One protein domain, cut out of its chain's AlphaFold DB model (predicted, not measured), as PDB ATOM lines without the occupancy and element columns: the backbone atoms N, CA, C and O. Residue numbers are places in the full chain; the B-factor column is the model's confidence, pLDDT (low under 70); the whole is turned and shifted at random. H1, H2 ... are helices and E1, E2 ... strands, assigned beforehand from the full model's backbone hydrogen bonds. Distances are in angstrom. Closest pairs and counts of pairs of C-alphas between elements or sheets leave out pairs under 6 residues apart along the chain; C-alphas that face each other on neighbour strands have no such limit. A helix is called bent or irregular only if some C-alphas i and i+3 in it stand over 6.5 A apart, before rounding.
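Overview. This is residues 152 to 314 of the 813 residues of the protein "Cytochrome c oxidase subunit III" of Cupriavidus gilardii CR3 (UniProt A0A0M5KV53). Two groups of helices stand at opposite ends of a narrow ribbon of two antiparallel strands, E1 and E2: H2 and H6 cross at one end, H3, H4 and H5 pack together at the other. Two long loops, residues 156 to 178 and 242 to 266, lie between the ends, and H7 is farthest from the mean of the C-alphas. The 163 printed residues, mostly helix by class, hold H1 H2 E1 H3 H4 H5 E2 H6 H7 in this order. The whole is compact, with a radius of gyration of the C-alphas of 17.5 A, yet only just elongated, spanning 53 by 35 by 26 A.

Along the chain. E1 is residues 190 to 194, 13.4 A, and E2 is 278 to 282, 13.1 A. H2 is 179 to 188, H6 is 291 to 305, 21.8 A, and H7 is 308 to 314, ending at C-alpha 314 (128.493, 120.995, 158.724). H3 is 203 to 216, 20.1 A, H4 is 223 to 241, 20.9 A, and H5 is 267 to 276. H1, residues 152 to 155, begins at C-alpha 152 (109.158, 103.011, 162.335).

Arrangement. In E1 and E2, N 192 and O 280 are within hydrogen-bond range at 2.9 A. H2 and H6 touch at a steep tilt of 52 degrees, closest at C-alphas 183 and 298, 5.3 A. H3 touches H4, about perpendicular at 86 degrees, closest at C-alphas 209 and 229, 3.9 A. H3 touches H5 at a steep tilt of 58 degrees, closest at C-alphas 206 and 271, 5.3 A. H4 has a kink of 68 degrees near residue 234 and is only just irregular, with C-alphas 236 and 239 6.7 A apart. H6 and H7 are close but not clearly touching, and H1 is apart from the other named elements. Every O i to N i+4 pair is within range in H2, H3, H5 and H7, 10 of 15 in H4 and 10 of 11 in H6; H1 is too short for such a pair.

Size, cuts and confidence. The C-alphas of Ile 224 and Thr 290, the two farthest apart, are 54.8 A from each other. The printed part has no cut; the links H1 to H2 and H4 to H5 are long. Residues 307 to 314 are under pLDDT 70.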
ATOM      1  N   ALA A 152     110.093 102.955 163.463       91.12
ATOM      2  CA  ALA A 152     109.158 103.011 162.335       91.12
ATOM      3  C   ALA A 152     107.755 102.460 162.636       91.12
ATOM      4  O   ALA A 152     106.805 102.806 161.936       91.12
ATOM      5  N   GLN A 153     107.594 101.632 163.672       87.75
ATOM      6  CA  GLN A 153     106.280 101.108 164.057       87.75
ATOM      7  C   GLN A 153     105.323 102.219 164.518       87.75
ATOM      8  O   GLN A 153     104.124 102.137 164.263       87.75
ATOM      9  N   CYS A 154     105.855 103.259 165.163       89.69
ATOM     10  CA  CYS A 154     105.084 104.406 165.643       89.69
ATOM     11  C   CYS A 154     105.179 105.591 164.677       89.69
ATOM     12  O   CYS A 154     104.166 106.179 164.307       89.69
ATOM     13  N   HIS A 155     106.395 105.911 164.228       92.94
ATOM     14  CA  HIS A 155     106.656 107.087 163.396       92.94
ATOM     15  C   HIS A 155     106.542 106.823 161.886       92.94
ATOM     16  O   HIS A 155     106.846 107.703 161.090       92.94
ATOM     17  N   GLY A 156     106.104 105.634 161.471       85.88
ATOM     18  CA  GLY A 156     106.019 105.252 160.062       85.88
ATOM     19  C   GLY A 156     107.384 104.919 159.451       85.88
ATOM     20  O   GLY A 156     108.432 105.385 159.894       85.88
ATOM     21  N   SER A 157     107.393 104.095 158.401       88.62
ATOM     22  CA  SER A 157     108.632 103.708 157.705       88.62
ATOM     23  C   SER A 157     109.307 104.868 156.967       88.62
ATOM     24  O   SER A 157     110.504 104.814 156.703       88.62
ATOM     25  N   ASP A 158     108.535 105.894 156.615       87.38
ATOM     26  CA  ASP A 158     108.989 107.146 156.009       87.38
ATOM     27  C   ASP A 158     109.210 108.262 157.042       87.38
ATOM     28  O   ASP A 158     109.499 109.390 156.654       87.38
ATOM     29  N   ALA A 159     109.101 107.940 158.337       90.38
ATOM     30  CA  ALA A 159     109.240 108.856 159.464       90.38
ATOM     31  C   ALA A 159     108.195 109.986 159.536       90.38
ATOM     32  O   ALA A 159     108.352 110.889 160.354       90.38
ATOM     33  N   ARG A 160     107.119 109.925 158.738       92.12
ATOM     34  CA  ARG A 160     106.069 110.961 158.690       92.12
ATOM     35  C   ARG A 160     104.976 110.827 159.747       92.12
ATOM     36  O   ARG A 160     103.987 111.554 159.734       92.12
ATOM     37  N   GLY A 161     105.140 109.888 160.667       89.38
ATOM     38  CA  GLY A 161     104.192 109.668 161.742       89.38
ATOM     39  C   GLY A 161     102.865 109.080 161.274       89.38
ATOM     40  O   GLY A 161     102.697 108.559 160.169       89.38
ATOM     41  N   SER A 162     101.899 109.121 162.180       86.12
ATOM     42  CA  SER A 162     100.506 108.761 161.929       86.12
ATOM     43  C   SER A 162      99.631 109.467 162.966       86.12
ATOM     44  O   SER A 162     100.123 110.262 163.763       86.12
ATOM     45  N   ARG A 163      98.316 109.231 162.984       84.94
ATOM     46  CA  ARG A 163      97.451 109.898 163.967       84.94
ATOM     47  C   ARG A 163      97.918 109.578 165.396       84.94
ATOM     48  O   ARG A 163      97.907 108.417 165.793       84.94
ATOM     49  N   GLY A 164      98.279 110.612 166.155       85.81
ATOM     50  CA  GLY A 164      98.828 110.501 167.510       85.81
ATOM     51  C   GLY A 164     100.346 110.294 167.603       85.81
ATOM     52  O   GLY A 164     100.869 110.293 168.713       85.81
ATOM     53  N   PHE A 165     101.057 110.178 166.478       92.88
ATOM     54  CA  PHE A 165     102.513 110.031 166.428       92.88
ATOM     55  C   PHE A 165     103.138 111.124 165.545       92.88
ATOM     56  O   PHE A 165     102.740 111.235 164.385       92.88
ATOM     57  N   PRO A 166     104.103 111.915 166.056       93.00
ATOM     58  CA  PRO A 166     104.700 113.028 165.313       93.00
ATOM     59  C   PRO A 166     105.347 112.630 163.981       93.00
ATOM     60  O   PRO A 166     105.956 111.556 163.887       93.00
ATOM     61  N   ASP A 167     105.252 113.533 163.001       93.56
ATOM     62  CA  ASP A 167     106.090 113.549 161.800       93.56
ATOM     63  C   ASP A 167     107.488 114.030 162.212       93.56
ATOM     64  O   ASP A 167     107.641 115.075 162.829       93.56
ATOM     65  N   LEU A 168     108.513 113.222 161.951       94.56
ATOM     66  CA  LEU A 168     109.901 113.531 162.304       94.56
ATOM     67  C   LEU A 168     110.675 114.156 161.133       94.56
ATOM     68  O   LEU A 168     111.873 114.412 161.249       94.56
ATOM     69  N   THR A 169     110.018 114.334 159.986       92.44
ATOM     70  CA  THR A 169     110.581 114.937 158.771       92.44
ATOM     71  C   THR A 169     110.241 116.417 158.636       92.44
ATOM     72  O   THR A 169     110.897 117.126 157.873       92.44
ATOM     73  N   ASP A 170     109.234 116.894 159.368       89.38
ATOM     74  CA  ASP A 170     108.879 118.305 159.411       89.38
ATOM     75  C   ASP A 170     109.732 119.086 160.432       89.38
ATOM     76  O   ASP A 170     110.739 118.601 160.953       89.38
ATOM     77  N   ARG A 171     109.388 120.358 160.646       87.75
ATOM     78  CA  ARG A 171     110.092 121.241 161.589       87.75
ATOM     79  C   ARG A 171     109.270 121.576 162.823       87.75
ATOM     80  O   ARG A 171     109.684 122.454 163.581       87.75
ATOM     81  N   ASP A 172     108.132 120.917 163.009       89.38
ATOM     82  CA  ASP A 172     107.277 121.137 164.162       89.38
ATOM     83  C   ASP A 172     107.652 120.167 165.289       89.38
ATOM     84  O   ASP A 172     107.278 118.996 165.330       89.38
ATOM     85  N   TRP A 173     108.455 120.668 166.227       91.38
ATOM     86  CA  TRP A 173     108.970 119.869 167.332       91.38
ATOM     87  C   TRP A 173     108.260 120.204 168.638       91.38
ATOM     88  O   TRP A 173     108.507 121.255 169.236       91.38
ATOM     89  N   LEU A 174     107.489 119.240 169.155       91.38
ATOM     90  CA  LEU A 174     106.782 119.363 170.436       91.38
ATOM     91  C   LEU A 174     107.702 119.654 171.620       91.38
ATOM     92  O   LEU A 174     107.306 120.369 172.527       91.38
ATOM     93  N   HIS A 175     108.906 119.079 171.643       91.06
ATOM     94  CA  HIS A 175     109.835 119.212 172.771       91.06
ATOM     95  C   HIS A 175     111.109 119.996 172.441       91.06
ATOM     96  O   HIS A 175     111.918 120.195 173.339       91.06
ATOM     97  N   GLY A 176     111.264 120.453 171.193       90.31
ATOM     98  CA  GLY A 176     112.485 121.060 170.652       90.31
ATOM     99  C   GLY A 176     113.208 120.149 169.648       90.31
ATOM    100  O   GLY A 176     113.263 118.932 169.824       90.31
ATOM    101  N   GLY A 177     113.722 120.746 168.568       89.12
ATOM    102  CA  GLY A 177     114.356 120.047 167.437       89.12
ATOM    103  C   GLY A 177     115.883 120.108 167.423       89.12
ATOM    104  O   GLY A 177     116.508 119.742 166.428       89.12
ATOM    105  N   ASP A 178     116.510 120.609 168.491       90.94
ATOM    106  CA  ASP A 178     117.966 120.599 168.603       90.94
ATOM    107  C   ASP A 178     118.492 119.167 168.852       90.94
ATOM    108  O   ASP A 178     117.811 118.354 169.490       90.94
ATOM    109  N   PRO A 179     119.706 118.826 168.376       91.94
ATOM    110  CA  PRO A 179     120.248 117.477 168.517       91.94
ATOM    111  C   PRO A 179     120.285 116.947 169.956       91.94
ATOM    112  O   PRO A 179     120.063 115.757 170.175       91.94
ATOM    113  N   ALA A 180     120.546 117.806 170.947       91.56
ATOM    114  CA  ALA A 180     120.636 117.390 172.344       91.56
ATOM    115  C   ALA A 180     119.257 117.017 172.909       91.56
ATOM    116  O   ALA A 180     119.110 115.984 173.564       91.56
ATOM    117  N   THR A 181     118.235 117.803 172.590       93.50
ATOM    118  CA  THR A 181     116.844 117.559 172.973       93.50
ATOM    119  C   THR A 181     116.248 116.346 172.267       93.50
ATOM    120  O   THR A 181     115.519 115.570 172.900       93.50
ATOM    121  N   ILE A 182     116.578 116.120 170.989       95.06
ATOM    122  CA  ILE A 182     116.186 114.895 170.268       95.06
ATOM    123  C   ILE A 182     116.838 113.679 170.931       95.06
ATOM    124  O   ILE A 182     116.147 112.710 171.246       95.06
ATOM    125  N   MET A 183     118.141 113.745 171.223       94.88
ATOM    126  CA  MET A 183     118.859 112.664 171.902       94.88
ATOM    127  C   MET A 183     118.263 112.363 173.275       94.88
ATOM    128  O   MET A 183     118.058 111.200 173.617       94.88
ATOM    129  N   GLN A 184     117.944 113.404 174.048       94.38
ATOM    130  CA  GLN A 184     117.288 113.260 175.343       94.38
ATOM    131  C   GLN A 184     115.914 112.604 175.197       94.38
ATOM    132  O   GLN A 184     115.585 111.722 175.984       94.38
ATOM    133  N   SER A 185     115.138 112.997 174.183       95.19
ATOM    134  CA  SER A 185     113.833 112.396 173.906       95.19
ATOM    135  C   SER A 185     113.978 110.906 173.597       95.19
ATOM    136  O   SER A 185     113.271 110.104 174.191       95.19
ATOM    137  N   ILE A 186     114.947 110.518 172.762       96.19
ATOM    138  CA  ILE A 186     115.208 109.107 172.433       96.19
ATOM    139  C   ILE A 186     115.674 108.320 173.667       96.19
ATOM    140  O   ILE A 186     115.168 107.232 173.940       96.19
ATOM    141  N   ALA A 187     116.626 108.863 174.425       95.38
ATOM    142  CA  ALA A 187     117.217 108.176 175.568       95.38
ATOM    143  C   ALA A 187     116.228 108.025 176.731       95.38
ATOM    144  O   ALA A 187     116.000 106.911 177.194       95.38
ATOM    145  N   LYS A 188     115.629 109.136 177.175       95.62
ATOM    146  CA  LYS A 188     114.831 109.228 178.408       95.62
ATOM    147  C   LYS A 188     113.326 109.118 178.194       95.62
ATOM    148  O   LYS A 188     112.586 109.012 179.169       95.62
ATOM    149  N   GLY A 189     112.865 109.130 176.949       94.56
ATOM    150  CA  GLY A 189     111.442 109.168 176.653       94.56
ATOM    151  C   GLY A 189     110.840 110.566 176.798       94.56
ATOM    152  O   GLY A 189     111.484 111.516 177.253       94.56
ATOM    153  N   ARG A 190     109.566 110.698 176.420       94.38
ATOM    154  CA  ARG A 190     108.746 111.900 176.637       94.38
ATOM    155  C   ARG A 190     107.336 111.522 177.066       94.38
ATOM    156  O   ARG A 190     106.794 110.504 176.637       94.38
ATOM    157  N   HIS A 191     106.735 112.382 177.879       92.62
ATOM    158  CA  HIS A 191     105.365 112.239 178.351       92.62
ATOM    159  C   HIS A 191     104.654 113.584 178.223       92.62
ATOM    160  O   HIS A 191     104.953 114.516 178.965       92.62
ATOM    161  N   GLY A 192     103.766 113.697 177.235       88.81
ATOM    162  CA  GLY A 192     102.967 114.895 176.986       88.81
ATOM    163  C   GLY A 192     101.524 114.655 177.407       88.81
ATOM    164  O   GLY A 192     100.873 113.750 176.880       88.81
ATOM    165  N   VAL A 193     101.017 115.467 178.336       90.31
ATOM    166  CA  VAL A 193      99.668 115.309 178.900       90.31
ATOM    167  C   VAL A 193      98.828 116.552 178.634       90.31
ATOM    168  O   VAL A 193      99.165 117.650 179.073       90.31
ATOM    169  N   MET A 194      97.693 116.358 177.963       92.81
ATOM    170  CA  MET A 194      96.595 117.320 177.914       92.81
ATOM    171  C   MET A 194      95.496 116.816 178.861       92.81
ATOM    172  O   MET A 194      94.915 115.765 178.584       92.81
ATOM    173  N   PRO A 195      95.214 117.497 179.984       90.75
ATOM    174  CA  PRO A 195      94.199 117.040 180.926       90.75
ATOM    175  C   PRO A 195      92.792 117.146 180.327       90.75
ATOM    176  O   PRO A 195      92.534 117.947 179.429       90.75
ATOM    177  N   SER A 196      91.868 116.340 180.849       93.62
ATOM    178  CA  SER A 196      90.444 116.467 180.539       93.62
ATOM    179  C   SER A 196      89.869 117.717 181.205       93.62
ATOM    180  O   SER A 196      90.060 117.936 182.401       93.62
ATOM    181  N   PHE A 197      89.109 118.502 180.441       94.00
ATOM    182  CA  PHE A 197      88.377 119.665 180.942       94.00
ATOM    183  C   PHE A 197      86.865 119.442 181.034       94.00
ATOM    184  O   PHE A 197      86.140 120.390 181.318       94.00
ATOM    185  N   ALA A 198      86.367 118.211 180.869       91.62
ATOM    186  CA  ALA A 198      84.927 117.918 180.909       91.62
ATOM    187  C   ALA A 198      84.246 118.274 182.247       91.62
ATOM    188  O   ALA A 198      83.034 118.461 182.288       91.62
ATOM    189  N   ALA A 199      85.011 118.382 183.338       90.50
ATOM    190  CA  ALA A 199      84.497 118.808 184.641       90.50
ATOM    191  C   ALA A 199      84.274 120.331 184.754       90.50
ATOM    192  O   ALA A 199      83.595 120.777 185.673       90.50
ATOM    193  N   VAL A 200      84.869 121.124 183.856       88.75
ATOM    194  CA  VAL A 200      84.901 122.599 183.928       88.75
ATOM    195  C   VAL A 200      84.316 123.248 182.668       88.75
ATOM    196  O   VAL A 200      83.803 124.362 182.730       88.75
ATOM    197  N   ILE A 201      84.371 122.559 181.528       92.19
ATOM    198  CA  ILE A 201      83.894 123.021 180.224       92.19
ATOM    199  C   ILE A 201      82.884 121.999 179.695       92.19
ATOM    200  O   ILE A 201      83.204 120.819 179.545       92.19
ATOM    201  N   ASP A 202      81.670 122.458 179.396       91.56
ATOM    202  CA  ASP A 202      80.626 121.645 178.774       91.56
ATOM    203  C   ASP A 202      80.846 121.501 177.255       91.56
ATOM    204  O   ASP A 202      81.677 122.175 176.646       91.56
ATOM    205  N   GLU A 203      80.104 120.606 176.600       91.75
ATOM    206  CA  GLU A 203      80.289 120.319 175.169       91.75
ATOM    207  C   GLU A 203      80.111 121.564 174.282       91.75
ATOM    208  O   GLU A 203      80.835 121.760 173.301       91.75
ATOM    209  N   LYS A 204      79.189 122.455 174.663       92.88
ATOM    210  CA  LYS A 204      78.938 123.710 173.951       92.88
ATOM    211  C   LYS A 204      80.105 124.688 174.105       92.88
ATOM    212  O   LYS A 204      80.547 125.253 173.102       92.88
ATOM    213  N   GLY A 205      80.627 124.852 175.321       92.44
ATOM    214  CA  GLY A 205      81.818 125.649 175.605       92.44
ATOM    215  C   GLY A 205      83.056 125.105 174.896       92.44
ATOM    216  O   GLY A 205      83.781 125.868 174.259       92.44
ATOM    217  N   ALA A 206      83.254 123.784 174.897       93.81
ATOM    218  CA  ALA A 206      84.342 123.131 174.173       93.81
ATOM    219  C   ALA A 206      84.231 123.364 172.658       93.81
ATOM    220  O   ALA A 206      85.237 123.608 171.993       93.81
ATOM    221  N   GLY A 207      83.013 123.350 172.110       95.62
ATOM    222  CA  GLY A 207      82.754 123.690 170.714       95.62
ATOM    223  C   GLY A 207      83.082 125.147 170.372       95.62
ATOM    224  O   GLY A 207      83.650 125.418 169.316       95.62
ATOM    225  N   ASP A 208      82.743 126.095 171.245       96.00
ATOM    226  CA  ASP A 208      83.074 127.511 171.037       96.00
ATOM    227  C   ASP A 208      84.599 127.751 171.125       96.00
ATOM    228  O   ASP A 208      85.162 128.433 170.265       96.00
ATOM    229  N   VAL A 209      85.298 127.097 172.063       95.50
ATOM    230  CA  VAL A 209      86.777 127.101 172.137       95.50
ATOM    231  C   VAL A 209      87.401 126.458 170.900       95.50
ATOM    232  O   VAL A 209      88.349 127.005 170.341       95.50
ATOM    233  N   ALA A 210      86.853 125.344 170.410       95.56
ATOM    234  CA  ALA A 210      87.343 124.690 169.200       95.56
ATOM    235  C   ALA A 210      87.269 125.609 167.969       95.56
ATOM    236  O   ALA A 210      88.145 125.556 167.106       95.56
ATOM    237  N   GLN A 211      86.261 126.481 167.889       96.50
ATOM    238  CA  GLN A 211      86.144 127.478 166.821       96.50
ATOM    239  C   GLN A 211      87.182 128.599 166.947       96.50
ATOM    240  O   GLN A 211      87.709 129.043 165.928       96.50
ATOM    241  N   TYR A 212      87.521 129.018 168.171       95.12
ATOM    242  CA  TYR A 212      88.620 129.959 168.408       95.12
ATOM    243  C   TYR A 212      89.984 129.346 168.064       95.12
ATOM    244  O   TYR A 212      90.762 129.932 167.327       95.12
ATOM    245  N   VAL A 213      90.257 128.116 168.501       94.44
ATOM    246  CA  VAL A 213      91.509 127.418 168.161       94.44
ATOM    247  C   VAL A 213      91.662 127.259 166.644       94.44
ATOM    248  O   VAL A 213      92.735 127.498 166.100       94.44
ATOM    249  N   ARG A 214      90.580 126.942 165.924       94.62
ATOM    250  CA  ARG A 214      90.600 126.879 164.452       94.62
ATOM    251  C   ARG A 214      90.889 128.227 163.793       94.62
ATOM    252  O   ARG A 214      91.497 128.237 162.722       94.62
ATOM    253  N   SER A 215      90.469 129.342 164.397       94.31
ATOM    254  CA  SER A 215      90.778 130.671 163.863       94.31
ATOM    255  C   SER A 215      92.262 131.014 164.014       94.31
ATOM    256  O   SER A 215      92.820 131.623 163.102       94.31
ATOM    257  N   LEU A 216      92.923 130.544 165.083       92.25
ATOM    258  CA  LEU A 216      94.369 130.710 165.290       92.25
ATOM    259  C   LEU A 216      95.200 130.058 164.175       92.25
ATOM    260  O   LEU A 216      96.204 130.624 163.754       92.25
ATOM    261  N   SER A 217      94.756 128.910 163.658       87.88
ATOM    262  CA  SER A 217      95.420 128.179 162.564       87.88
ATOM    263  C   SER A 217      95.021 128.641 161.155       87.88
ATOM    264  O   SER A 217      95.429 128.043 160.154       87.88
ATOM    265  N   GLY A 218      94.147 129.650 161.046       89.31
ATOM    266  CA  GLY A 218      93.600 130.117 159.769       89.31
ATOM    267  C   GLY A 218      92.674 129.111 159.066       89.31
ATOM    268  O   GLY A 218      92.531 129.155 157.842       89.31
ATOM    269  N   LEU A 219      92.061 128.181 159.807       91.44
ATOM    270  CA  LEU A 219      91.078 127.227 159.280       91.44
ATOM    271  C   LEU A 219      89.690 127.863 159.217       91.44
ATOM    272  O   LEU A 219      89.395 128.777 159.970       91.44
ATOM    273  N   ALA A 220      88.790 127.342 158.375       92.06
ATOM    274  CA  ALA A 220      87.401 127.809 158.346       92.06
ATOM    275  C   ALA A 220      86.749 127.682 159.736       92.06
ATOM    276  O   ALA A 220      86.790 126.602 160.338       92.06
ATOM    277  N   PHE A 221      86.146 128.768 160.223       94.56
ATOM    278  CA  PHE A 221      85.569 128.867 161.565       94.56
ATOM    279  C   PHE A 221      84.304 129.739 161.586       94.56
ATOM    280  O   PHE A 221      84.037 130.494 160.651       94.56
ATOM    281  N   ASN A 222      83.519 129.644 162.661       95.50
ATOM    282  CA  ASN A 222      82.372 130.518 162.911       95.50
ATOM    283  C   ASN A 222      82.791 131.702 163.810       95.50
ATOM    284  O   ASN A 222      83.128 131.473 164.975       95.50
ATOM    285  N   PRO A 223      82.721 132.959 163.328       93.12
ATOM    286  CA  PRO A 223      83.242 134.121 164.054       93.12
ATOM    287  C   PRO A 223      82.507 134.409 165.366       93.12
ATOM    288  O   PRO A 223      83.130 134.813 166.343       93.12
ATOM    289  N   ILE A 224      81.201 134.136 165.431       94.19
ATOM    290  CA  ILE A 224      80.401 134.358 166.642       94.19
ATOM    291  C   ILE A 224      80.807 133.358 167.732       94.19
ATOM    292  O   ILE A 224      80.916 133.711 168.904       94.19
ATOM    293  N   ARG A 225      81.044 132.099 167.351       96.12
ATOM    294  CA  ARG A 225      81.476 131.046 168.280       96.12
ATOM    295  C   ARG A 225      82.914 131.263 168.742       96.12
ATOM    296  O   ARG A 225      83.182 131.146 169.929       96.12
ATOM    297  N   ALA A 226      83.801 131.665 167.832       93.56
ATOM    298  CA  ALA A 226      85.183 131.999 168.163       93.56
ATOM    299  C   ALA A 226      85.280 133.169 169.160       93.56
ATOM    300  O   ALA A 226      86.028 133.069 170.127       93.56
ATOM    301  N   ALA A 227      84.466 134.221 168.997       93.88
ATOM    302  CA  ALA A 227      84.417 135.337 169.948       93.88
ATOM    303  C   ALA A 227      83.974 134.906 171.363       93.88
ATOM    304  O   ALA A 227      84.425 135.478 172.352       93.88
ATOM    305  N   ARG A 228      83.118 133.878 171.478       94.56
ATOM    306  CA  ARG A 228      82.728 133.293 172.775       94.56
ATOM    307  C   ARG A 228      83.755 132.310 173.337       94.56
ATOM    308  O   ARG A 228      83.845 132.172 174.552       94.56
ATOM    309  N   GLY A 229      84.512 131.632 172.476       93.62
ATOM    310  CA  GLY A 229      85.572 130.703 172.872       93.62
ATOM    311  C   GLY A 229      86.852 131.390 173.348       93.62
ATOM    312  O   GLY A 229      87.565 130.839 174.185       93.62
ATOM    313  N   GLU A 230      87.136 132.600 172.860       94.19
ATOM    314  CA  GLU A 230      88.362 133.344 173.176       94.19
ATOM    315  C   GLU A 230      88.586 133.585 174.685       94.19
ATOM    316  O   GLU A 230      89.689 133.300 175.163       94.19
ATOM    317  N   PRO A 231      87.595 134.045 175.478       93.69
ATOM    318  CA  PRO A 231      87.782 134.229 176.917       93.69
ATOM    319  C   PRO A 231      88.100 132.921 177.651       93.69
ATOM    320  O   PRO A 231      88.942 132.917 178.545       93.69
ATOM    321  N   VAL A 232      87.477 131.809 177.240       91.88
ATOM    322  CA  VAL A 232      87.684 130.480 177.844       91.88
ATOM    323  C   VAL A 232      89.080 129.941 177.511       91.88
ATOM    324  O   VAL A 232      89.768 129.389 178.370       91.88
ATOM    325  N   PHE A 233      89.558 130.165 176.284       94.06
ATOM    326  CA  PHE A 233      90.935 129.839 175.915       94.06
ATOM    327  C   PHE A 233      91.940 130.630 176.764       94.06
ATOM    328  O   PHE A 233      92.887 130.058 177.311       94.06
ATOM    329  N   LYS A 234      91.703 131.939 176.925       92.06
ATOM    330  CA  LYS A 234      92.550 132.836 177.722       92.06
ATOM    331  C   LYS A 234      92.520 132.533 179.222       92.06
ATOM    332  O   LYS A 234      93.511 132.811 179.886       92.06
ATOM    333  N   SER A 235      91.444 131.957 179.761       89.62
ATOM    334  CA  SER A 235      91.383 131.570 181.178       89.62
ATOM    335  C   SER A 235      92.001 130.201 181.466       89.62
ATOM    336  O   SER A 235      92.550 130.003 182.546       89.62
ATOM    337  N   THR A 236      91.895 129.250 180.533       89.56
ATOM    338  CA  THR A 236      92.124 127.824 180.834       89.56
ATOM    339  C   THR A 236      93.239 127.199 179.999       89.56
ATOM    340  O   THR A 236      94.054 126.443 180.521       89.56
ATOM    341  N   CYS A 237      93.320 127.519 178.707       91.75
ATOM    342  CA  CYS A 237      94.264 126.888 177.780       91.75
ATOM    343  C   CYS A 237      95.615 127.622 177.720       91.75
ATOM    344  O   CYS A 237      96.641 127.023 177.392       91.75
ATOM    345  N   VAL A 238      95.619 128.911 178.076       92.38
ATOM    346  CA  VAL A 238      96.781 129.808 177.986       92.38
ATOM    347  C   VAL A 238      97.989 129.342 178.798       92.38
ATOM    348  O   VAL A 238      99.126 129.587 178.399       92.38
ATOM    349  N   ALA A 239      97.758 128.647 179.916       89.06
ATOM    350  CA  ALA A 239      98.815 128.203 180.822       89.06
ATOM    351  C   ALA A 239      99.773 127.199 180.158       89.06
ATOM    352  O   ALA A 239     100.964 127.193 180.461       89.06
ATOM    353  N   CYS A 240      99.261 126.389 179.225       91.94
ATOM    354  CA  CYS A 240     100.051 125.391 178.504       91.94
ATOM    355  C   CYS A 240     100.333 125.804 177.054       91.94
ATOM    356  O   CYS A 240     101.427 125.551 176.563       91.94
ATOM    357  N   HIS A 241      99.383 126.455 176.372       92.25
ATOM    358  CA  HIS A 241      99.508 126.798 174.947       92.25
ATOM    359  C   HIS A 241      99.916 128.257 174.674       92.25
ATOM    360  O   HIS A 241     100.120 128.630 173.521       92.25
ATOM    361  N   GLY A 242     100.051 129.090 175.707       89.44
ATOM    362  CA  GLY A 242     100.445 130.494 175.587       89.44
ATOM    363  C   GLY A 242      99.326 131.433 175.114       89.44
ATOM    364  O   GLY A 242      98.327 131.013 174.532       89.44
ATOM    365  N   GLY A 243      99.509 132.739 175.354       84.75
ATOM    366  CA  GLY A 243      98.546 133.814 175.032       84.75
ATOM    367  C   GLY A 243      98.111 133.862 173.571       84.75
ATOM    368  O   GLY A 243      96.970 134.199 173.267       84.75
ATOM    369  N   THR A 244      99.026 133.503 172.679       84.94
ATOM    370  CA  THR A 244      98.838 133.498 171.227       84.94
ATOM    371  C   THR A 244      98.631 132.095 170.663       84.94
ATOM    372  O   THR A 244      98.586 131.948 169.449       84.94
ATOM    373  N   GLY A 245      98.553 131.060 171.509       87.81
ATOM    374  CA  GLY A 245      98.437 129.668 171.073       87.81
ATOM    375  C   GLY A 245      99.728 129.051 170.529       87.81
ATOM    376  O   GLY A 245      99.653 127.999 169.915       87.81
ATOM    377  N   LYS A 246     100.898 129.667 170.751       89.94
ATOM    378  CA  LYS A 246     102.199 129.203 170.230       89.94
ATOM    379  C   LYS A 246     102.755 127.916 170.855       89.94
ATOM    380  O   LYS A 246     103.793 127.438 170.414       89.94
ATOM    381  N   GLY A 247     102.077 127.350 171.848       89.56
ATOM    382  CA  GLY A 247     102.528 126.137 172.522       89.56
ATOM    383  C   GLY A 247     103.631 126.391 173.552       89.56
ATOM    384  O   GLY A 247     104.051 127.524 173.794       89.56
ATOM    385  N   ASN A 248     104.082 125.311 174.187       90.88
ATOM    386  CA  ASN A 248     105.163 125.323 175.168       90.88
ATOM    387  C   ASN A 248     105.965 124.019 175.079       90.88
ATOM    388  O   ASN A 248     105.516 122.963 175.538       90.88
ATOM    389  N   GLN A 249     107.183 124.112 174.543       89.81
ATOM    390  CA  GLN A 249     108.034 122.948 174.303       89.81
ATOM    391  C   GLN A 249     108.485 122.229 175.581       89.81
ATOM    392  O   GLN A 249     108.652 121.007 175.587       89.81
ATOM    393  N   ALA A 250     108.607 122.954 176.699       86.75
ATOM    394  CA  ALA A 250     108.961 122.351 177.983       86.75
ATOM    395  C   ALA A 250     107.894 121.353 178.465       86.75
ATOM    396  O   ALA A 250     108.219 120.377 179.136       86.75
ATOM    397  N   LEU A 251     106.631 121.578 178.083       87.88
ATOM    398  CA  LEU A 251     105.490 120.728 178.426       87.88
ATOM    399  C   LEU A 251     105.101 119.756 177.301       87.88
ATOM    400  O   LEU A 251     104.253 118.891 177.511       87.88
ATOM    401  N   GLY A 252     105.684 119.891 176.105       88.56
ATOM    402  CA  GLY A 252     105.218 119.171 174.917       88.56
ATOM    403  C   GLY A 252     103.891 119.694 174.366       88.56
ATOM    404  O   GLY A 252     103.192 118.960 173.669       88.56
ATOM    405  N   ALA A 253     103.504 120.923 174.723       91.25
ATOM    406  CA  ALA A 253     102.253 121.519 174.274       91.25
ATOM    407  C   ALA A 253     102.418 122.053 172.835       91.25
ATOM    408  O   ALA A 253     103.277 122.916 172.631       91.25
ATOM    409  N   PRO A 254     101.618 121.577 171.858       91.62
ATOM    410  CA  PRO A 254     101.760 121.938 170.445       91.62
ATOM    411  C   PRO A 254     101.432 123.411 170.157       91.62
ATOM    412  O   PRO A 254     100.637 124.024 170.887       91.62
ATOM    413  N   ASP A 255     102.003 123.942 169.068       92.62
ATOM    414  CA  ASP A 255     101.622 125.228 168.474       92.62
ATOM    415  C   ASP A 255     100.242 125.077 167.811       92.62
ATOM    416  O   ASP A 255     100.051 124.352 166.845       92.62
ATOM    417  N   LEU A 256      99.237 125.758 168.353       93.19
ATOM    418  CA  LEU A 256      97.867 125.737 167.841       93.19
ATOM    419  C   LEU A 256      97.658 126.718 166.677       93.19
ATOM    420  O   LEU A 256      96.571 126.768 166.102       93.19
ATOM    421  N   THR A 257      98.657 127.532 166.336       92.19
ATOM    422  CA  THR A 257      98.584 128.510 165.238       92.19
ATOM    423  C   THR A 257      99.050 127.947 163.898       92.19
ATOM    424  O   THR A 257      98.869 128.590 162.862       92.19
ATOM    425  N   ASP A 258      99.660 126.765 163.896       89.00
ATOM    426  CA  ASP A 258     100.184 126.152 162.687       89.00
ATOM    427  C   ASP A 258      99.173 125.203 162.015       89.00
ATOM    428  O   ASP A 258      97.998 125.095 162.381       89.00
ATOM    429  N   LYS A 259      99.625 124.549 160.943       88.19
ATOM    430  CA  LYS A 259      98.813 123.604 160.166       88.19
ATOM    431  C   LYS A 259      99.150 122.142 160.474       88.19
ATOM    432  O   LYS A 259      98.642 121.267 159.768       88.19
ATOM    433  N   VAL A 260      99.961 121.869 161.494       88.12
ATOM    434  CA  VAL A 260     100.435 120.532 161.861       88.12
ATOM    435  C   VAL A 260      99.564 119.991 162.997       88.12
ATOM    436  O   VAL A 260      99.485 120.532 164.090       88.12
ATOM    437  N   TRP A 261      98.826 118.911 162.723       87.94
ATOM    438  CA  TRP A 261      97.813 118.396 163.650       87.94
ATOM    439  C   TRP A 261      97.971 116.897 163.900       87.94
ATOM    440  O   TRP A 261      97.503 116.080 163.108       87.94
ATOM    441  N   LEU A 262      98.508 116.535 165.068       86.94
ATOM    442  CA  LEU A 262      98.663 115.140 165.517       86.94
ATOM    443  C   LEU A 262      97.335 114.377 165.637       86.94
ATOM    444  O   LEU A 262      97.237 113.210 165.255       86.94
ATOM    445  N   HIS A 263      96.302 115.037 166.173       88.19
ATOM    446  CA  HIS A 263      95.002 114.418 166.486       88.19
ATOM    447  C   HIS A 263      93.866 114.843 165.537       88.19
ATOM    448  O   HIS A 263      92.739 114.342 165.653       88.19
ATOM    449  N   GLY A 264      94.191 115.683 164.546       88.56
ATOM    450  CA  GLY A 264      93.306 116.203 163.499       88.56
ATOM    451  C   GLY A 264      92.637 117.543 163.842       88.56
ATOM    452  O   GLY A 264      92.230 117.768 164.974       88.56
ATOM    453  N   SER A 265      92.447 118.398 162.833       91.00
ATOM    454  CA  SER A 265      91.983 119.794 162.973       91.00
ATOM    455  C   SER A 265      90.463 120.013 162.883       91.00
ATOM    456  O   SER A 265      89.966 121.139 162.956       91.00
ATOM    457  N   ALA A 266      89.687 118.942 162.688       93.31
ATOM    458  CA  ALA A 266      88.228 119.026 162.663       93.31
ATOM    459  C   ALA A 266      87.676 119.441 164.039       93.31
ATOM    460  O   ALA A 266      88.199 119.021 165.067       93.31
ATOM    461  N   GLU A 267      86.568 120.193 164.064       93.44
ATOM    462  CA  GLU A 267      85.963 120.693 165.314       93.44
ATOM    463  C   GLU A 267      85.681 119.545 166.287       93.44
ATOM    464  O   GLU A 267      86.087 119.613 167.439       93.44
ATOM    465  N   ALA A 268      85.087 118.452 165.802       93.69
ATOM    466  CA  ALA A 268      84.790 117.281 166.622       93.69
ATOM    467  C   ALA A 268      86.040 116.662 167.277       93.69
ATOM    468  O   ALA A 268      85.964 116.178 168.402       93.69
ATOM    469  N   ASN A 269      87.199 116.693 166.605       93.38
ATOM    470  CA  ASN A 269      88.446 116.181 167.180       93.38
ATOM    471  C   ASN A 269      88.977 117.117 168.272       93.38
ATOM    472  O   ASN A 269      89.432 116.631 169.301       93.38
ATOM    473  N   ILE A 270      88.876 118.434 168.077       93.88
ATOM    474  CA  ILE A 270      89.312 119.434 169.062       93.88
ATOM    475  C   ILE A 270      88.393 119.416 170.291       93.88
ATOM    476  O   ILE A 270      88.875 119.401 171.418       93.88
ATOM    477  N   VAL A 271      87.074 119.326 170.094       95.44
ATOM    478  CA  VAL A 271      86.104 119.152 171.189       95.44
ATOM    479  C   VAL A 271      86.414 117.882 171.976       95.44
ATOM    480  O   VAL A 271      86.492 117.916 173.202       95.44
ATOM    481  N   LYS A 272      86.666 116.769 171.277       94.00
ATOM    482  CA  LYS A 272      87.067 115.512 171.914       94.00
ATOM    483  C   LYS A 272      88.368 115.665 172.706       94.00
ATOM    484  O   LYS A 272      88.428 115.171 173.826       94.00
ATOM    485  N   ALA A 273      89.367 116.365 172.167       92.88
ATOM    486  CA  ALA A 273      90.632 116.634 172.849       92.88
ATOM    487  C   ALA A 273      90.435 117.441 174.142       92.88
ATOM    488  O   ALA A 273      90.994 117.091 175.174       92.88
ATOM    489  N   ILE A 274      89.587 118.475 174.119       94.81
ATOM    490  CA  ILE A 274      89.280 119.305 175.297       94.81
ATOM    491  C   ILE A 274      88.546 118.490 176.367       94.81
ATOM    492  O   ILE A 274      88.897 118.538 177.544       94.81
ATOM    493  N   LEU A 275      87.528 117.726 175.969       94.88
ATOM    494  CA  LEU A 275      86.689 116.995 176.917       94.88
ATOM    495  C   LEU A 275      87.379 115.742 177.463       94.88
ATOM    496  O   LEU A 275      87.238 115.440 178.643       94.88
ATOM    497  N   GLN A 276      88.121 115.000 176.641       94.25
ATOM    498  CA  GLN A 276      88.704 113.710 177.033       94.25
ATOM    499  C   GLN A 276      90.185 113.803 177.414       94.25
ATOM    500  O   GLN A 276      90.666 112.944 178.149       94.25
ATOM    501  N   GLY A 277      90.893 114.841 176.968       92.19
ATOM    502  CA  GLY A 277      92.337 114.953 177.136       92.19
ATOM    503  C   GLY A 277      93.132 113.966 176.269       92.19
ATOM    504  O   GLY A 277      92.578 113.164 175.511       92.19
ATOM    505  N   HIS A 278      94.457 114.026 176.393       90.12
ATOM    506  CA  HIS A 278      95.415 113.142 175.728       90.12
ATOM    507  C   HIS A 278      96.569 112.772 176.673       90.12
ATOM    508  O   HIS A 278      97.098 113.638 177.367       90.12
ATOM    509  N   ASP A 279      96.992 111.506 176.649       91.06
ATOM    510  CA  ASP A 279      98.205 110.995 177.309       91.06
ATOM    511  C   ASP A 279      99.132 110.419 176.223       91.06
ATOM    512  O   ASP A 279      98.963 109.277 175.790       91.06
ATOM    513  N   ASN A 280     100.058 111.240 175.714       89.94
ATOM    514  CA  ASN A 280     101.000 110.844 174.665       89.94
ATOM    515  C   ASN A 280     102.326 110.406 175.297       89.94
ATOM    516  O   ASN A 280     102.936 111.156 176.065       89.94
ATOM    517  N   ARG A 281     102.815 109.215 174.929       92.56
ATOM    518  CA  ARG A 281     104.071 108.658 175.452       92.56
ATOM    519  C   ARG A 281     105.022 108.257 174.340       92.56
ATOM    520  O   ARG A 281     104.672 107.473 173.463       92.56
ATOM    521  N   MET A 282     106.250 108.742 174.451       94.31
ATOM    522  CA  MET A 282     107.402 108.254 173.712       94.31
ATOM    523  C   MET A 282     108.267 107.442 174.698       94.31
ATOM    524  O   MET A 282     108.745 108.018 175.679       94.31
ATOM    525  N   PRO A 283     108.420 106.114 174.515       95.00
ATOM    526  CA  PRO A 283     109.170 105.265 175.445       95.00
ATOM    527  C   PRO A 283     110.671 105.578 175.487       95.00
ATOM    528  O   PRO A 283     111.285 105.852 174.456       95.00
ATOM    529  N   ALA A 284     111.283 105.458 176.666       95.06
ATOM    530  CA  ALA A 284     112.734 105.546 176.829       95.06
ATOM    531  C   ALA A 284     113.440 104.367 176.138       95.06
ATOM    532  O   ALA A 284     113.008 103.222 176.269       95.06
ATOM    533  N   HIS A 285     114.527 104.637 175.408       94.94
ATOM    534  CA  HIS A 285     115.296 103.604 174.700       94.94
ATOM    535  C   HIS A 285     116.672 103.317 175.318       94.94
ATOM    536  O   HIS A 285     117.391 102.456 174.809       94.94
ATOM    537  N   GLU A 286     117.053 103.990 176.406       91.50
ATOM    538  CA  GLU A 286     118.369 103.818 177.041       91.50
ATOM    539  C   GLU A 286     118.640 102.418 177.610       91.50
ATOM    540  O   GLU A 286     119.788 101.979 177.624       91.50
ATOM    541  N   ASP A 287     117.596 101.679 177.991       86.31
ATOM    542  CA  ASP A 287     117.733 100.312 178.512       86.31
ATOM    543  C   ASP A 287     117.885  99.256 177.402       86.31
ATOM    544  O   ASP A 287     118.273  98.112 177.653       86.31
ATOM    545  N   ILE A 288     117.571  99.627 176.156       86.62
ATOM    546  CA  ILE A 288     117.509  98.711 175.006       86.62
ATOM    547  C   ILE A 288     118.642  99.001 174.014       86.62
ATOM    548  O   ILE A 288     119.185  98.085 173.383       86.62
ATOM    549  N   LEU A 289     119.010 100.272 173.858       88.81
ATOM    550  CA  LEU A 289     120.004 100.740 172.902       88.81
ATOM    551  C   LEU A 289     121.256 101.240 173.614       88.81
ATOM    552  O   LEU A 289     121.191 101.910 174.637       88.81
ATOM    553  N   THR A 290     122.419 100.953 173.029       87.06
ATOM    554  CA  THR A 290     123.678 101.507 173.532       87.06
ATOM    555  C   THR A 290     123.764 103.012 173.226       87.06
ATOM    556  O   THR A 290     123.146 103.466 172.251       87.06
ATOM    557  N   PRO A 291     124.546 103.795 173.994       87.44
ATOM    558  CA  PRO A 291     124.692 105.236 173.770       87.44
ATOM    559  C   PRO A 291     125.114 105.590 172.339       87.44
ATOM    560  O   PRO A 291     124.630 106.563 171.762       87.44
ATOM    561  N   GLU A 292     125.955 104.761 171.721       88.06
ATOM    562  CA  GLU A 292     126.400 104.941 170.341       88.06
ATOM    563  C   GLU A 292     125.227 104.826 169.364       88.06
ATOM    564  O   GLU A 292     125.075 105.662 168.478       88.06
ATOM    565  N   ARG A 293     124.349 103.827 169.543       90.31
ATOM    566  CA  ARG A 293     123.167 103.631 168.687       90.31
ATOM    567  C   ARG A 293     122.159 104.764 168.843       90.31
ATOM    568  O   ARG A 293     121.595 105.201 167.845       90.31
ATOM    569  N   ILE A 294     121.965 105.255 170.067       93.00
ATOM    570  CA  ILE A 294     121.103 106.413 170.344       93.00
ATOM    571  C   ILE A 294     121.638 107.652 169.625       93.00
ATOM    572  O   ILE A 294     120.869 108.375 168.991       93.00
ATOM    573  N   ARG A 295     122.956 107.869 169.640       92.06
ATOM    574  CA  ARG A 295     123.584 108.968 168.902       92.06
ATOM    575  C   ARG A 295     123.379 108.848 167.391       92.06
ATOM    576  O   ARG A 295     123.023 109.837 166.756       92.06
ATOM    577  N   MET A 296     123.541 107.651 166.819       92.06
ATOM    578  CA  MET A 296     123.295 107.420 165.385       92.06
ATOM    579  C   MET A 296     121.828 107.666 165.005       92.06
ATOM    580  O   MET A 296     121.552 108.278 163.976       92.06
ATOM    581  N   LEU A 297     120.887 107.220 165.841       94.50
ATOM    582  CA  LEU A 297     119.460 107.499 165.665       94.50
ATOM    583  C   LEU A 297     119.157 108.992 165.747       94.50
ATOM    584  O   LEU A 297     118.417 109.504 164.917       94.50
ATOM    585  N   THR A 298     119.762 109.690 166.708       95.19
ATOM    586  CA  THR A 298     119.614 111.141 166.864       95.19
ATOM    587  C   THR A 298     120.085 111.869 165.610       95.19
ATOM    588  O   THR A 298     119.361 112.711 165.087       95.19
ATOM    589  N   ALA A 299     121.267 111.516 165.094       94.38
ATOM    590  CA  ALA A 299     121.810 112.097 163.871       94.38
ATOM    591  C   ALA A 299     120.894 111.858 162.665       94.38
ATOM    592  O   ALA A 299     120.647 112.772 161.881       94.38
ATOM    593  N   TYR A 300     120.349 110.647 162.541       94.81
ATOM    594  CA  TYR A 300     119.410 110.322 161.473       94.81
ATOM    595  C   TYR A 300     118.112 111.123 161.586       94.81
ATOM    596  O   TYR A 300     117.741 111.781 160.622       94.81
ATOM    597  N   VAL A 301     117.462 111.114 162.755       95.12
ATOM    598  CA  VAL A 301     116.196 111.825 162.998       95.12
ATOM    599  C   VAL A 301     116.359 113.329 162.786       95.12
ATOM    600  O   VAL A 301     115.578 113.929 162.057       95.12
ATOM    601  N   TRP A 302     117.416 113.932 163.333       94.50
ATOM    602  CA  TRP A 302     117.716 115.343 163.090       94.50
ATOM    603  C   TRP A 302     117.938 115.621 161.593       94.50
ATOM    604  O   TRP A 302     117.364 116.558 161.038       94.50
ATOM    605  N   GLY A 303     118.690 114.749 160.914       92.19
ATOM    606  CA  GLY A 303     118.973 114.845 159.482       92.19
ATOM    607  C   GLY A 303     117.757 114.692 158.560       92.19
ATOM    608  O   GLY A 303     117.867 115.033 157.384       92.19
ATOM    609  N   LEU A 304     116.608 114.211 159.053       91.06
ATOM    610  CA  LEU A 304     115.353 114.171 158.286       91.06
ATOM    611  C   LEU A 304     114.698 115.552 158.152       91.06
ATOM    612  O   LEU A 304     114.093 115.831 157.122       91.06
ATOM    613  N   SER A 305     114.839 116.395 159.177       86.31
ATOM    614  CA  SER A 305     114.216 117.728 159.268       86.31
ATOM    615  C   SER A 305     115.146 118.886 158.864       86.31
ATOM    616  O   SER A 305     114.697 120.016 158.628       86.31
ATOM    617  N   ALA A 306     116.453 118.613 158.778       80.25
ATOM    618  CA  ALA A 306     117.492 119.607 158.530       80.25
ATOM    619  C   ALA A 306     117.479 120.166 157.090       80.25
ATOM    620  O   ALA A 306     117.279 119.448 156.112       80.25
ATOM    621  N   ASP A 307     117.756 121.469 156.953       64.25
ATOM    622  CA  ASP A 307     117.959 122.135 155.661       64.25
ATOM    623  C   ASP A 307     119.206 121.617 154.933       64.25
ATOM    624  O   ASP A 307     120.281 121.478 155.525       64.25
ATOM    625  N   SER A 308     119.107 121.448 153.609       56.66
ATOM    626  CA  SER A 308     120.235 121.018 152.766       56.66
ATOM    627  C   SER A 308     121.453 121.952 152.871       56.66
ATOM    628  O   SER A 308     122.586 121.498 152.730       56.66
ATOM    629  N   GLY A 309     121.237 123.241 153.173       53.72
ATOM    630  CA  GLY A 309     122.302 124.224 153.411       53.72
ATOM    631  C   GLY A 309     123.030 124.047 154.751       53.72
ATOM    632  O   GLY A 309     124.248 124.195 154.808       53.72
ATOM    633  N   THR A 310     122.319 123.653 155.811       59.69
ATOM    634  CA  THR A 310     122.890 123.406 157.149       59.69
ATOM    635  C   THR A 310     123.717 122.119 157.168       59.69
ATOM    636  O   THR A 310     124.785 122.070 157.776       59.69
ATOM    637  N   MET A 311     123.280 121.099 156.421       58.00
ATOM    638  CA  MET A 311     124.050 119.865 156.212       58.00
ATOM    639  C   MET A 311     125.329 120.106 155.393       58.00
ATOM    640  O   MET A 311     126.361 119.497 155.671       58.00
ATOM    641  N   ALA A 312     125.283 121.015 154.411       52.84
ATOM    642  CA  ALA A 312     126.444 121.380 153.598       52.84
ATOM    643  C   ALA A 312     127.503 122.170 154.394       52.84
ATOM    644  O   ALA A 312     128.693 121.905 154.239       52.84
ATOM    645  N   ALA A 313     127.081 123.082 155.279       54.50
ATOM    646  CA  ALA A 313     127.979 123.837 156.160       54.50
ATOM    647  C   ALA A 313     128.633 122.960 157.248       54.50
ATOM    648  O   ALA A 313     129.802 123.139 157.573       54.50
ATOM    649  N   ALA A 314     127.920 121.956 157.775       53.41
ATOM    650  CA  ALA A 314     128.493 120.995 158.724       53.41
ATOM    651  C   ALA A 314     129.533 120.057 158.073       53.41
ATOM    652  O   ALA A 314     130.460 119.597 158.740       53.41
TER     653      ALA A 314